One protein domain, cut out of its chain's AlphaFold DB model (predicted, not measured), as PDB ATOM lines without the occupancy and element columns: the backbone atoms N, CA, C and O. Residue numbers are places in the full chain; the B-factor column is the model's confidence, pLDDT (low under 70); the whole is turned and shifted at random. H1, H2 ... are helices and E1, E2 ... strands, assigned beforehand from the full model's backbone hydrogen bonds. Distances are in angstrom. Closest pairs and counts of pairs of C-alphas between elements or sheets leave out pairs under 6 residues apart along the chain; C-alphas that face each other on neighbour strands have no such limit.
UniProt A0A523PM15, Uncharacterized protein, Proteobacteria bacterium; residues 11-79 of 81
ATOM      1  N   ILE A  11     -41.173  33.857  12.263       91.12
ATOM      2  CA  ILE A  11     -42.397  34.294  12.949       91.12
ATOM      3  C   ILE A  11     -43.264  33.073  13.212       91.12
ATOM      4  O   ILE A  11     -43.606  32.356  12.279       91.12
ATOM      5  N   TYR A  12     -43.684  32.875  14.460       93.44
ATOM      6  CA  TYR A  12     -44.675  31.861  14.808       93.44
ATOM      7  C   TYR A  12     -46.047  32.492  15.057       93.44
ATOM      8  O   TYR A  12     -46.197  33.419  15.856       93.44
ATOM      9  N   LEU A  13     -47.063  31.969  14.374       95.25
ATOM     10  CA  LEU A  13     -48.458  32.375  14.494       95.25
ATOM     11  C   LEU A  13     -49.255  31.239  15.158       95.25
ATOM     12  O   LEU A  13     -49.814  30.393  14.456       95.25
ATOM     13  N   PRO A  14     -49.369  31.212  16.501       94.56
ATOM     14  CA  PRO A  14     -49.876  30.047  17.234       94.56
ATOM     15  C   PRO A  14     -51.324  29.685  16.899       94.56
ATOM     16  O   PRO A  14     -51.665  28.514  16.792       94.56
ATOM     17  N   LYS A  15     -52.189  30.681  16.654       96.88
ATOM     18  CA  LYS A  15     -53.592  30.433  16.271       96.88
ATOM     19  C   LYS A  15     -53.739  29.715  14.927       96.88
ATOM     20  O   LYS A  15     -54.786  29.133  14.675       96.88
ATOM     21  N   LEU A  16     -52.725  29.815  14.072       96.06
ATOM     22  CA  LEU A  16     -52.687  29.186  12.754       96.06
ATOM     23  C   LEU A  16     -51.749  27.977  12.719       96.06
ATOM     24  O   LEU A  16     -51.662  27.336  11.678       96.06
ATOM     25  N   ARG A  17     -51.023  27.701  13.817       96.25
ATOM     26  CA  ARG A  17     -49.946  26.700  13.871       96.25
ATOM     27  C   ARG A  17     -48.995  26.835  12.678       96.25
ATOM     28  O   ARG A  17     -48.625  25.857  12.037       96.25
ATOM     29  N   LEU A  18     -48.653  28.079  12.346       93.00
ATOM     30  CA  LEU A  18     -47.890  28.421  11.153       93.00
ATOM     31  C   LEU A  18     -46.585  29.097  11.545       93.00
ATOM     32  O   LEU A  18     -46.593  30.028  12.355       93.00
ATOM     33  N   ILE A  19     -45.492  28.666  10.928       91.75
ATOM     34  CA  ILE A  19     -44.242  29.422  10.918       91.75
ATOM     35  C   ILE A  19     -44.081  30.147   9.585       91.75
ATOM     36  O   ILE A  19     -44.392  29.608   8.526       91.75
ATOM     37  N   PHE A  20     -43.596  31.377   9.643       89.25
ATOM     38  CA  PHE A  20     -43.049  32.078   8.493       89.25
ATOM     39  C   PHE A  20     -41.530  32.070   8.602       89.25
ATOM     40  O   PHE A  20     -40.992  32.399   9.661       89.25
ATOM     41  N   GLU A  21     -40.867  31.718   7.512       85.31
ATOM     42  CA  GLU A  21     -39.418  31.734   7.371       85.31
ATOM     43  C   GLU A  21     -39.073  32.512   6.096       85.31
ATOM     44  O   GLU A  21     -39.715  32.339   5.063       85.31
ATOM     45  N   SER A  22     -38.126  33.445   6.189       79.38
ATOM     46  CA  SER A  22     -37.944  34.470   5.162       79.38
ATOM     47  C   SER A  22     -37.238  34.019   3.879       79.38
ATOM     48  O   SER A  22     -37.492  34.651   2.857       79.38
ATOM     49  N   ASP A  23     -36.355  33.013   3.896       73.81
ATOM     50  CA  ASP A  23     -35.443  32.771   2.758       73.81
ATOM     51  C   ASP A  23     -34.930  31.319   2.578       73.81
ATOM     52  O   ASP A  23     -34.634  30.902   1.458       73.81
ATOM     53  N   ILE A  24     -34.836  30.500   3.634       68.88
ATOM     54  CA  ILE A  24     -34.415  29.087   3.546       68.88
ATOM     55  C   ILE A  24     -35.430  28.233   2.771       68.88
ATOM     56  O   ILE A  24     -35.039  27.339   2.014       68.88
ATOM     57  N   TYR A  25     -36.726  28.445   2.989       64.62
ATOM     58  CA  TYR A  25     -37.797  27.620   2.450       64.62
ATOM     59  C   TYR A  25     -38.413  28.254   1.205       64.62
ATOM     60  O   TYR A  25     -39.032  29.315   1.266       64.62
ATOM     61  N   VAL A  26     -38.298  27.555   0.070       62.06
ATOM     62  CA  VAL A  26     -38.856  28.001  -1.214       62.06
ATOM     63  C   VAL A  26     -39.742  26.913  -1.833       62.06
ATOM     64  O   VAL A  26     -39.279  26.103  -2.638       62.06
ATOM     65  N   MET A  27     -41.036  26.883  -1.495       58.69
ATOM     66  CA  MET A  27     -41.988  25.870  -1.997       58.69
ATOM     67  C   MET A  27     -43.427  26.409  -2.158       58.69
ATOM     68  O   MET A  27     -43.810  27.311  -1.416       58.69
ATOM     69  N   PRO A  28     -44.250  25.861  -3.089       46.91
ATOM     70  CA  PRO A  28     -43.909  24.903  -4.142       46.91
ATOM     71  C   PRO A  28     -43.489  25.620  -5.434       46.91
ATOM     72  O   PRO A  28     -44.308  26.275  -6.078       46.91
ATOM     73  N   GLY A  29     -42.215  25.491  -5.824       49.47
ATOM     74  CA  GLY A  29     -41.704  26.022  -7.099       49.47
ATOM     75  C   GLY A  29     -40.228  26.437  -7.125       49.47
ATOM     76  O   GLY A  29     -39.683  26.588  -8.214       49.47
ATOM     77  N   GLY A  30     -39.576  26.608  -5.966       56.34
ATOM     78  CA  GLY A  30     -38.149  26.958  -5.899       56.34
ATOM     79  C   GLY A  30     -37.218  25.756  -5.798       56.34
ATOM     80  O   GLY A  30     -36.224  25.702  -6.516       56.34
ATOM     81  N   PHE A  31     -37.567  24.766  -4.971       60.84
ATOM     82  CA  PHE A  31     -36.848  23.495  -4.873       60.84
ATOM     83  C   PHE A  31     -37.831  22.319  -4.907       60.84
ATOM     84  O   PHE A  31     -38.841  22.372  -4.219       60.84
ATOM     85  N   PRO A  32     -37.601  21.255  -5.695       62.03
ATOM     86  CA  PRO A  32     -38.485  20.089  -5.695       62.03
ATOM     87  C   PRO A  32     -38.498  19.412  -4.316       62.03
ATOM     88  O   PRO A  32     -37.425  19.098  -3.810       62.03
ATOM     89  N   ALA A  33     -39.686  19.115  -3.764       59.38
ATOM     90  CA  ALA A  33     -39.941  18.557  -2.415       59.38
ATOM     91  C   ALA A  33     -39.179  17.263  -2.032       59.38
ATOM     92  O   ALA A  33     -39.290  16.764  -0.916       59.38
ATOM     93  N   HIS A  34     -38.408  16.692  -2.954       60.62
ATOM     94  CA  HIS A  34     -37.707  15.415  -2.805       60.62
ATOM     95  C   HIS A  34     -36.266  15.472  -3.322       60.62
ATOM     96  O   HIS A  34     -35.668  14.439  -3.621       60.62
ATOM     97  N   GLN A  35     -35.722  16.675  -3.499       66.12
ATOM     98  CA  GLN A  35     -34.310  16.858  -3.793       66.12
ATOM     99  C   GLN A  35     -33.593  17.426  -2.566       66.12
ATOM    100  O   GLN A  35     -34.136  18.324  -1.908       66.12
ATOM    101  N   PRO A  36     -32.375  16.937  -2.270       66.94
ATOM    102  CA  PRO A  36     -31.536  17.541  -1.252       66.94
ATOM    103  C   PRO A  36     -31.300  19.013  -1.580       66.94
ATOM    104  O   PRO A  36     -30.990  19.363  -2.724       66.94
ATOM    105  N   LEU A  37     -31.411  19.876  -0.573       73.50
ATOM    106  CA  LEU A  37     -31.044  21.278  -0.729       73.50
ATOM    107  C   LEU A  37     -29.535  21.379  -1.028       73.50
ATOM    108  O   LEU A  37     -28.732  20.706  -0.375       73.50
ATOM    109  N   PRO A  38     -29.101  22.209  -1.993       73.38
ATOM    110  CA  PRO A  38     -27.680  22.437  -2.215       73.38
ATOM    111  C   PRO A  38     -27.050  23.124  -0.995       73.38
ATOM    112  O   PRO A  38     -27.707  23.864  -0.262       73.38
ATOM    113  N   ALA A  39     -25.753  22.919  -0.771       72.06
ATOM    114  CA  ALA A  39     -25.027  23.735   0.199       72.06
ATOM    115  C   ALA A  39     -25.001  25.209  -0.272       72.06
ATOM    116  O   ALA A  39     -24.834  25.445  -1.471       72.06
ATOM    117  N   PRO A  40     -25.133  26.200   0.631       72.25
ATOM    118  CA  PRO A  40     -25.203  26.080   2.095       72.25
ATOM    119  C   PRO A  40     -26.614  25.854   2.677       72.25
ATOM    120  O   PRO A  40     -26.720  25.571   3.868       72.25
ATOM    121  N   PHE A  41     -27.679  25.915   1.870       74.88
ATOM    122  CA  PHE A  41     -29.076  25.843   2.327       74.88
ATOM    123  C   PHE A  41     -29.383  24.608   3.181       74.88
ATOM    124  O   PHE A  41     -30.091  24.714   4.176       74.88
ATOM    125  N   ALA A  42     -28.787  23.452   2.871       75.19
ATOM    126  CA  ALA A  42     -28.951  22.245   3.686       75.19
ATOM    127  C   ALA A  42     -28.431  22.374   5.133       75.19
ATOM    128  O   ALA A  42     -28.947  21.704   6.026       75.19
ATOM    129  N   ILE A  43     -27.393  23.180   5.381       78.25
ATOM    130  CA  ILE A  43     -26.874  23.410   6.742       78.25
ATOM    131  C   ILE A  43     -27.871  24.268   7.513       78.25
ATOM    132  O   ILE A  43     -28.319  23.877   8.584       78.25
ATOM    133  N   TRP A  44     -28.286  25.376   6.914       77.94
ATOM    134  CA  TRP A  44     -29.199  26.338   7.519       77.94
ATOM    135  C   TRP A  44     -30.580  25.763   7.796       77.94
ATOM    136  O   TRP A  44     -31.164  25.989   8.848       77.94
ATOM    137  N   ALA A  45     -31.082  24.955   6.871       76.00
ATOM    138  CA  ALA A  45     -32.348  24.277   7.035       76.00
ATOM    139  C   ALA A  45     -32.285  23.248   8.188       76.00
ATOM    140  O   ALA A  45     -33.239  23.135   8.957       76.00
ATOM    141  N   ARG A  46     -31.145  22.563   8.391       77.81
ATOM    142  CA  ARG A  46     -30.934  21.710   9.579       77.81
ATOM    143  C   ARG A  46     -30.882  22.517  10.874       77.81
ATOM    144  O   ARG A  46     -31.521  22.119  11.839       77.81
ATOM    145  N   GLU A  47     -30.164  23.636  10.891       80.31
ATOM    146  CA  GLU A  47     -30.096  24.524  12.060       80.31
ATOM    147  C   GLU A  47     -31.480  25.072  12.428       80.31
ATOM    148  O   GLU A  47     -31.854  25.063  13.599       80.31
ATOM    149  N   LEU A  48     -32.281  25.459  11.428       80.06
ATOM    150  CA  LEU A  48     -33.675  25.851  11.614       80.06
ATOM    151  C   LEU A  48     -34.502  24.705  12.203       80.06
ATOM    152  O   LEU A  48     -35.200  24.914  13.189       80.06
ATOM    153  N   ARG A  49     -34.422  23.495  11.635       80.25
ATOM    154  CA  ARG A  49     -35.135  22.316  12.152       80.25
ATOM    155  C   ARG A  49     -34.775  22.041  13.608       80.25
ATOM    156  O   ARG A  49     -35.673  21.846  14.420       80.25
ATOM    157  N   ASP A  50     -33.487  22.015  13.933       84.19
ATOM    158  CA  ASP A  50     -33.009  21.706  15.281       84.19
ATOM    159  C   ASP A  50     -33.414  22.808  16.272       84.19
ATOM    160  O   ASP A  50     -33.840  22.512  17.389       84.19
ATOM    161  N   GLY A  51     -33.372  24.072  15.838       84.44
ATOM    162  CA  GLY A  51     -33.885  25.208  16.597       84.44
ATOM    163  C   GLY A  51     -35.388  25.105  16.860       84.44
ATOM    164  O   GLY A  51     -35.812  25.254  18.000       84.44
ATOM    165  N   LEU A  52     -36.187  24.784  15.839       84.38
ATOM    166  CA  LEU A  52     -37.633  24.585  15.972       84.38
ATOM    167  C   LEU A  52     -37.972  23.379  16.855       84.38
ATOM    168  O   LEU A  52     -38.904  23.461  17.641       84.38
ATOM    169  N   ALA A  53     -37.209  22.288  16.772       83.62
ATOM    170  CA  ALA A  53     -37.414  21.097  17.599       83.62
ATOM    171  C   ALA A  53     -37.116  21.339  19.089       83.62
ATOM    172  O   ALA A  53     -37.656  20.642  19.946       83.62
ATOM    173  N   ALA A  54     -36.266  22.318  19.410       84.81
ATOM    174  CA  ALA A  54     -36.031  22.757  20.784       84.81
ATOM    175  C   ALA A  54     -37.163  23.648  21.332       84.81
ATOM    176  O   ALA A  54     -37.207  23.913  22.537       84.81
ATOM    177  N   LEU A  55     -38.058  24.126  20.465       82.44
ATOM    178  CA  LEU A  55     -39.205  24.950  20.822       82.44
ATOM    179  C   LEU A  55     -40.446  24.062  20.938       82.44
ATOM    180  O   LEU A  55     -40.731  23.243  20.072       82.44
ATOM    181  N   ASP A  56     -41.223  24.253  22.000       86.94
ATOM    182  CA  ASP A  56     -42.485  23.534  22.219       86.94
ATOM    183  C   ASP A  56     -43.628  24.161  21.393       86.94
ATOM    184  O   ASP A  56     -44.638  24.632  21.917       86.94
ATOM    185  N   TRP A  57     -43.413  24.304  20.084       89.75
ATOM    186  CA  TRP A  57     -44.366  24.906  19.154       89.75
ATOM    187  C   TRP A  57     -45.146  23.826  18.410       89.75
ATOM    188  O   TRP A  57     -44.575  22.949  17.766       89.75
ATOM    189  N   GLU A  58     -46.474  23.936  18.418       93.62
ATOM    190  CA  GLU A  58     -47.325  23.150  17.525       93.62
ATOM    191  C   GLU A  58     -47.297  23.783  16.126       93.62
ATOM    192  O   GLU A  58     -47.864  24.864  15.919       93.62
ATOM    193  N   ILE A  59     -46.625  23.134  15.171       92.31
ATOM    194  CA  ILE A  59     -46.447  23.628  13.798       92.31
ATOM    195  C   ILE A  59     -47.096  22.647  12.814       92.31
ATOM    196  O   ILE A  59     -46.713  21.483  12.732       92.31
ATOM    197  N   GLU A  60     -48.066  23.137  12.051       94.44
ATOM    198  CA  GLU A  60     -48.740  22.416  10.965       94.44
ATOM    199  C   GLU A  60     -48.307  22.932   9.588       94.44
ATOM    200  O   GLU A  60     -48.195  22.155   8.639       94.44
ATOM    201  N   TRP A  61     -48.038  24.236   9.483       90.69
ATOM    202  CA  TRP A  61     -47.807  24.919   8.213       90.69
ATOM    203  C   TRP A  61     -46.517  25.732   8.232       90.69
ATOM    204  O   TRP A  61     -46.141  26.316   9.250       90.69
ATOM    205  N   ILE A  62     -45.883  25.828   7.069       87.56
ATOM    206  CA  ILE A  62     -44.771  26.738   6.811       87.56
ATOM    207  C   ILE A  62     -45.120  27.662   5.644       87.56
ATOM    208  O   ILE A  62     -45.649  27.222   4.623       87.56
ATOM    209  N   ALA A  63     -44.828  28.947   5.808       87.69
ATOM    210  CA  ALA A  63     -44.853  29.948   4.755       87.69
ATOM    211  C   ALA A  63     -43.424  30.426   4.486       87.69
ATOM    212  O   ALA A  63     -42.760  30.914   5.399       87.69
ATOM    213  N   GLY A  64     -42.967  30.298   3.242       82.00
ATOM    214  CA  GLY A  64     -41.694  30.876   2.813       82.00
ATOM    215  C   GLY A  64     -41.844  32.354   2.450       82.00
ATOM    216  O   GLY A  64     -42.880  32.763   1.918       82.00
ATOM    217  N   GLY A  65     -40.804  33.159   2.665       79.88
ATOM    218  CA  GLY A  65     -40.691  34.495   2.064       79.88
ATOM    219  C   GLY A  65     -40.621  34.432   0.537       79.88
ATOM    220  O   GLY A  65     -41.038  35.367  -0.151       79.88
ATOM    221  N   HIS A  66     -40.210  33.279   0.007       76.19
ATOM    222  CA  HIS A  66     -40.337  32.910  -1.391       76.19
ATOM    223  C   HIS A  66     -41.244  31.679  -1.549       76.19
ATOM    224  O   HIS A  66     -41.081  30.668  -0.872       76.19
ATOM    225  N   GLY A  67     -42.190  31.739  -2.490       73.88
ATOM    226  CA  GLY A  67     -43.141  30.651  -2.742       73.88
ATOM    227  C   GLY A  67     -44.498  30.881  -2.078       73.88
ATOM    228  O   GLY A  67     -45.083  31.955  -2.216       73.88
ATOM    229  N   GLY A  68     -45.033  29.845  -1.434       79.25
ATOM    230  CA  GLY A  68     -46.359  29.831  -0.827       79.25
ATOM    231  C   GLY A  68     -46.377  29.140   0.535       79.25
ATOM    232  O   GLY A  68     -45.364  29.046   1.227       79.25
ATOM    233  N   VAL A  69     -47.566  28.685   0.924       86.44
ATOM    234  CA  VAL A  69     -47.791  27.953   2.176       86.44
ATOM    235  C   VAL A  69     -47.857  26.461   1.872       86.44
ATOM    236  O   VAL A  69     -48.534  26.059   0.925       86.44
ATOM    237  N   ALA A  70     -47.184  25.651   2.681       85.19
ATOM    238  CA  ALA A  70     -47.145  24.200   2.545       85.19
ATOM    239  C   ALA A  70     -47.209  23.509   3.921       85.19
ATOM    240  O   ALA A  70     -46.953  24.155   4.945       85.19
ATOM    241  N   PRO A  71     -47.566  22.213   3.974       88.94
ATOM    242  CA  PRO A  71     -47.449  21.423   5.192       88.94
ATOM    243  C   PRO A  71     -46.019  21.451   5.736       88.94
ATOM    244  O   PRO A  71     -45.055  21.316   4.985       88.94
ATOM    245  N   PHE A  72     -45.861  21.564   7.054       85.75
ATOM    246  CA  PHE A  72     -44.537  21.533   7.682       85.75
ATOM    247  C   PHE A  72     -43.793  20.211   7.413       85.75
ATOM    248  O   PHE A  72     -42.567  20.188   7.332       85.75
ATOM    249  N   THR A  73     -44.523  19.118   7.181       84.44
ATOM    250  CA  THR A  73     -43.957  17.822   6.778       84.44
ATOM    251  C   THR A  73     -43.181  17.877   5.465       84.44
ATOM    252  O   THR A  73     -42.227  17.121   5.308       84.44
ATOM    253  N   ASP A  74     -43.534  18.782   4.551       78.88
ATOM    254  CA  ASP A  74     -42.829  18.937   3.275       78.88
ATOM    255  C   ASP A  74     -41.433  19.532   3.497       78.88
ATOM    256  O   ASP A  74     -40.484  19.179   2.802       78.88
ATOM    257  N   LEU A  75     -41.275  20.406   4.501       75.50
ATOM    258  CA  LEU A  75     -39.952  20.849   4.941       75.50
ATOM    259  C   LEU A  75     -39.169  19.667   5.526       75.50
ATOM    260  O   LEU A  75     -37.998  19.483   5.197       75.50
ATOM    261  N   LEU A  76     -39.811  18.853   6.369       76.81
ATOM    262  CA  LEU A  76     -39.149  17.724   7.023       76.81
ATOM    263  C   LEU A  76     -38.622  16.688   6.024       76.81
ATOM    264  O   LEU A  76     -37.511  16.188   6.205       76.81
ATOM    265  N   SER A  77     -39.344  16.435   4.929       75.31
ATOM    266  CA  SER A  77     -38.901  15.483   3.904       75.31
ATOM    267  C   SER A  77     -37.609  15.887   3.190       75.31
ATOM    268  O   SER A  77     -36.910  15.014   2.682       75.31
ATOM    269  N   HIS A  78     -37.232  17.172   3.190       66.62
ATOM    270  CA  HIS A  78     -35.928  17.609   2.672       66.62
ATOM    271  C   HIS A  78     -34.749  17.246   3.590       66.62
ATOM    272  O   HIS A  78     -33.596  17.348   3.168       66.62
ATOM    273  N   PHE A  79     -35.006  16.857   4.842       65.81
ATOM    274  CA  PHE A  79     -33.969  16.503   5.817       65.81
ATOM    275  C   PHE A  79     -33.720  15.006   5.955       65.81
ATOM    276  O   PHE A  79     -32.712  14.622   6.549       65.81
TER     277      PHE A  79
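This is residues 11 to 79 of the 81 residues of an uncharacterized protein of Proteobacteria bacterium (UniProt A0A523PM15). A small, strongly twisted sheet of four strands makes a wall, and in it the long strand E2 bends sharply at residue 23. The longer helix H1 runs past this wall and grazes it at E2, while the short helix H2 stands up from the sheet close to H1. The loop of residues 28 to 40 has no named element and joins E2 to H1. The printed part has 69 residues with two named helices and four named strands, in the order E1, E2, H1, E3, E4, H2; the class is mixed, helices and strands, and the sheet, in the order E1, E2, E3, E4, is mixed. It is compact, with a radius of gyration of the C-alphas of 11.2 A and spans of 32 by 23 by 18 A.

In the sheet, E2 is residues 18 to 27, 14.6 A from first to last C-alpha, and bends by 113 degrees at residue 23. E3 is residues 61 to 67, 13.2 A long. The edge strands are E1, residues 11 to 13, which begins at C-alpha 11 at (-42.397, 34.294, 12.949), and E4, residues 69 to 71. H1 is residues 41 to 53, 18.0 A long, with C-alpha 41 at (-29.076, 25.843, 2.327). H2, residues 72 to 77, ends at C-alpha 77 at (-38.901, 15.483, 3.904).

The inner strands E2 and E3 are parallel neighbours at 39 degrees, with N 21 and O 63 at 2.9 A and N 63 and O 19 at 2.8 A, within hydrogen-bond range. E1 and E2 form an antiparallel hairpin at 138 degrees, with N 13 and O 18 at 2.8 A. E3 and E4 form another hairpin, antiparallel at 141 degrees, with N 62 and O 70 at 2.9 A. E1 is apart from E3 and from E4. E2, H1 and E3 make a strand-helix-strand unit, two parallel neighbour strands with a helix between them along the chain, and its crossover is right-handed. H1 is on the sheet but only grazes it, with its residues 41 to 52; the closest C-alphas of H1 and E2 are those of Ala 45 and Ile 24, 6.3 A apart. H2 is on the sheet at a height of 8.4 A, stands up from it with its line rising 44 degrees out of the local plane, and lies only just over E3, on which 3 of its 6 C-alphas fall. The closest C-alphas of H2 and E3 are those of Phe 72 and Trp 61, 4.7 A apart. H1 and H2 are close but not clearly touching, with the closest C-alphas, those of Arg 49 and Leu 76, 8.0 A apart; they run opposite ways at a steep tilt of 52 degrees. In H1 and H2 every O i to N i+4 pair is within hydrogen-bond range.

The two C-alphas farthest apart are those of Lys 15 and Ala 39, at 33.5 A. The printed part has no cut. The link from E2 to H1, 13 residues, is long. The mean pLDDT of the printed part is 78.8, and residues 24 to 36 and 78 to 79 are under 70.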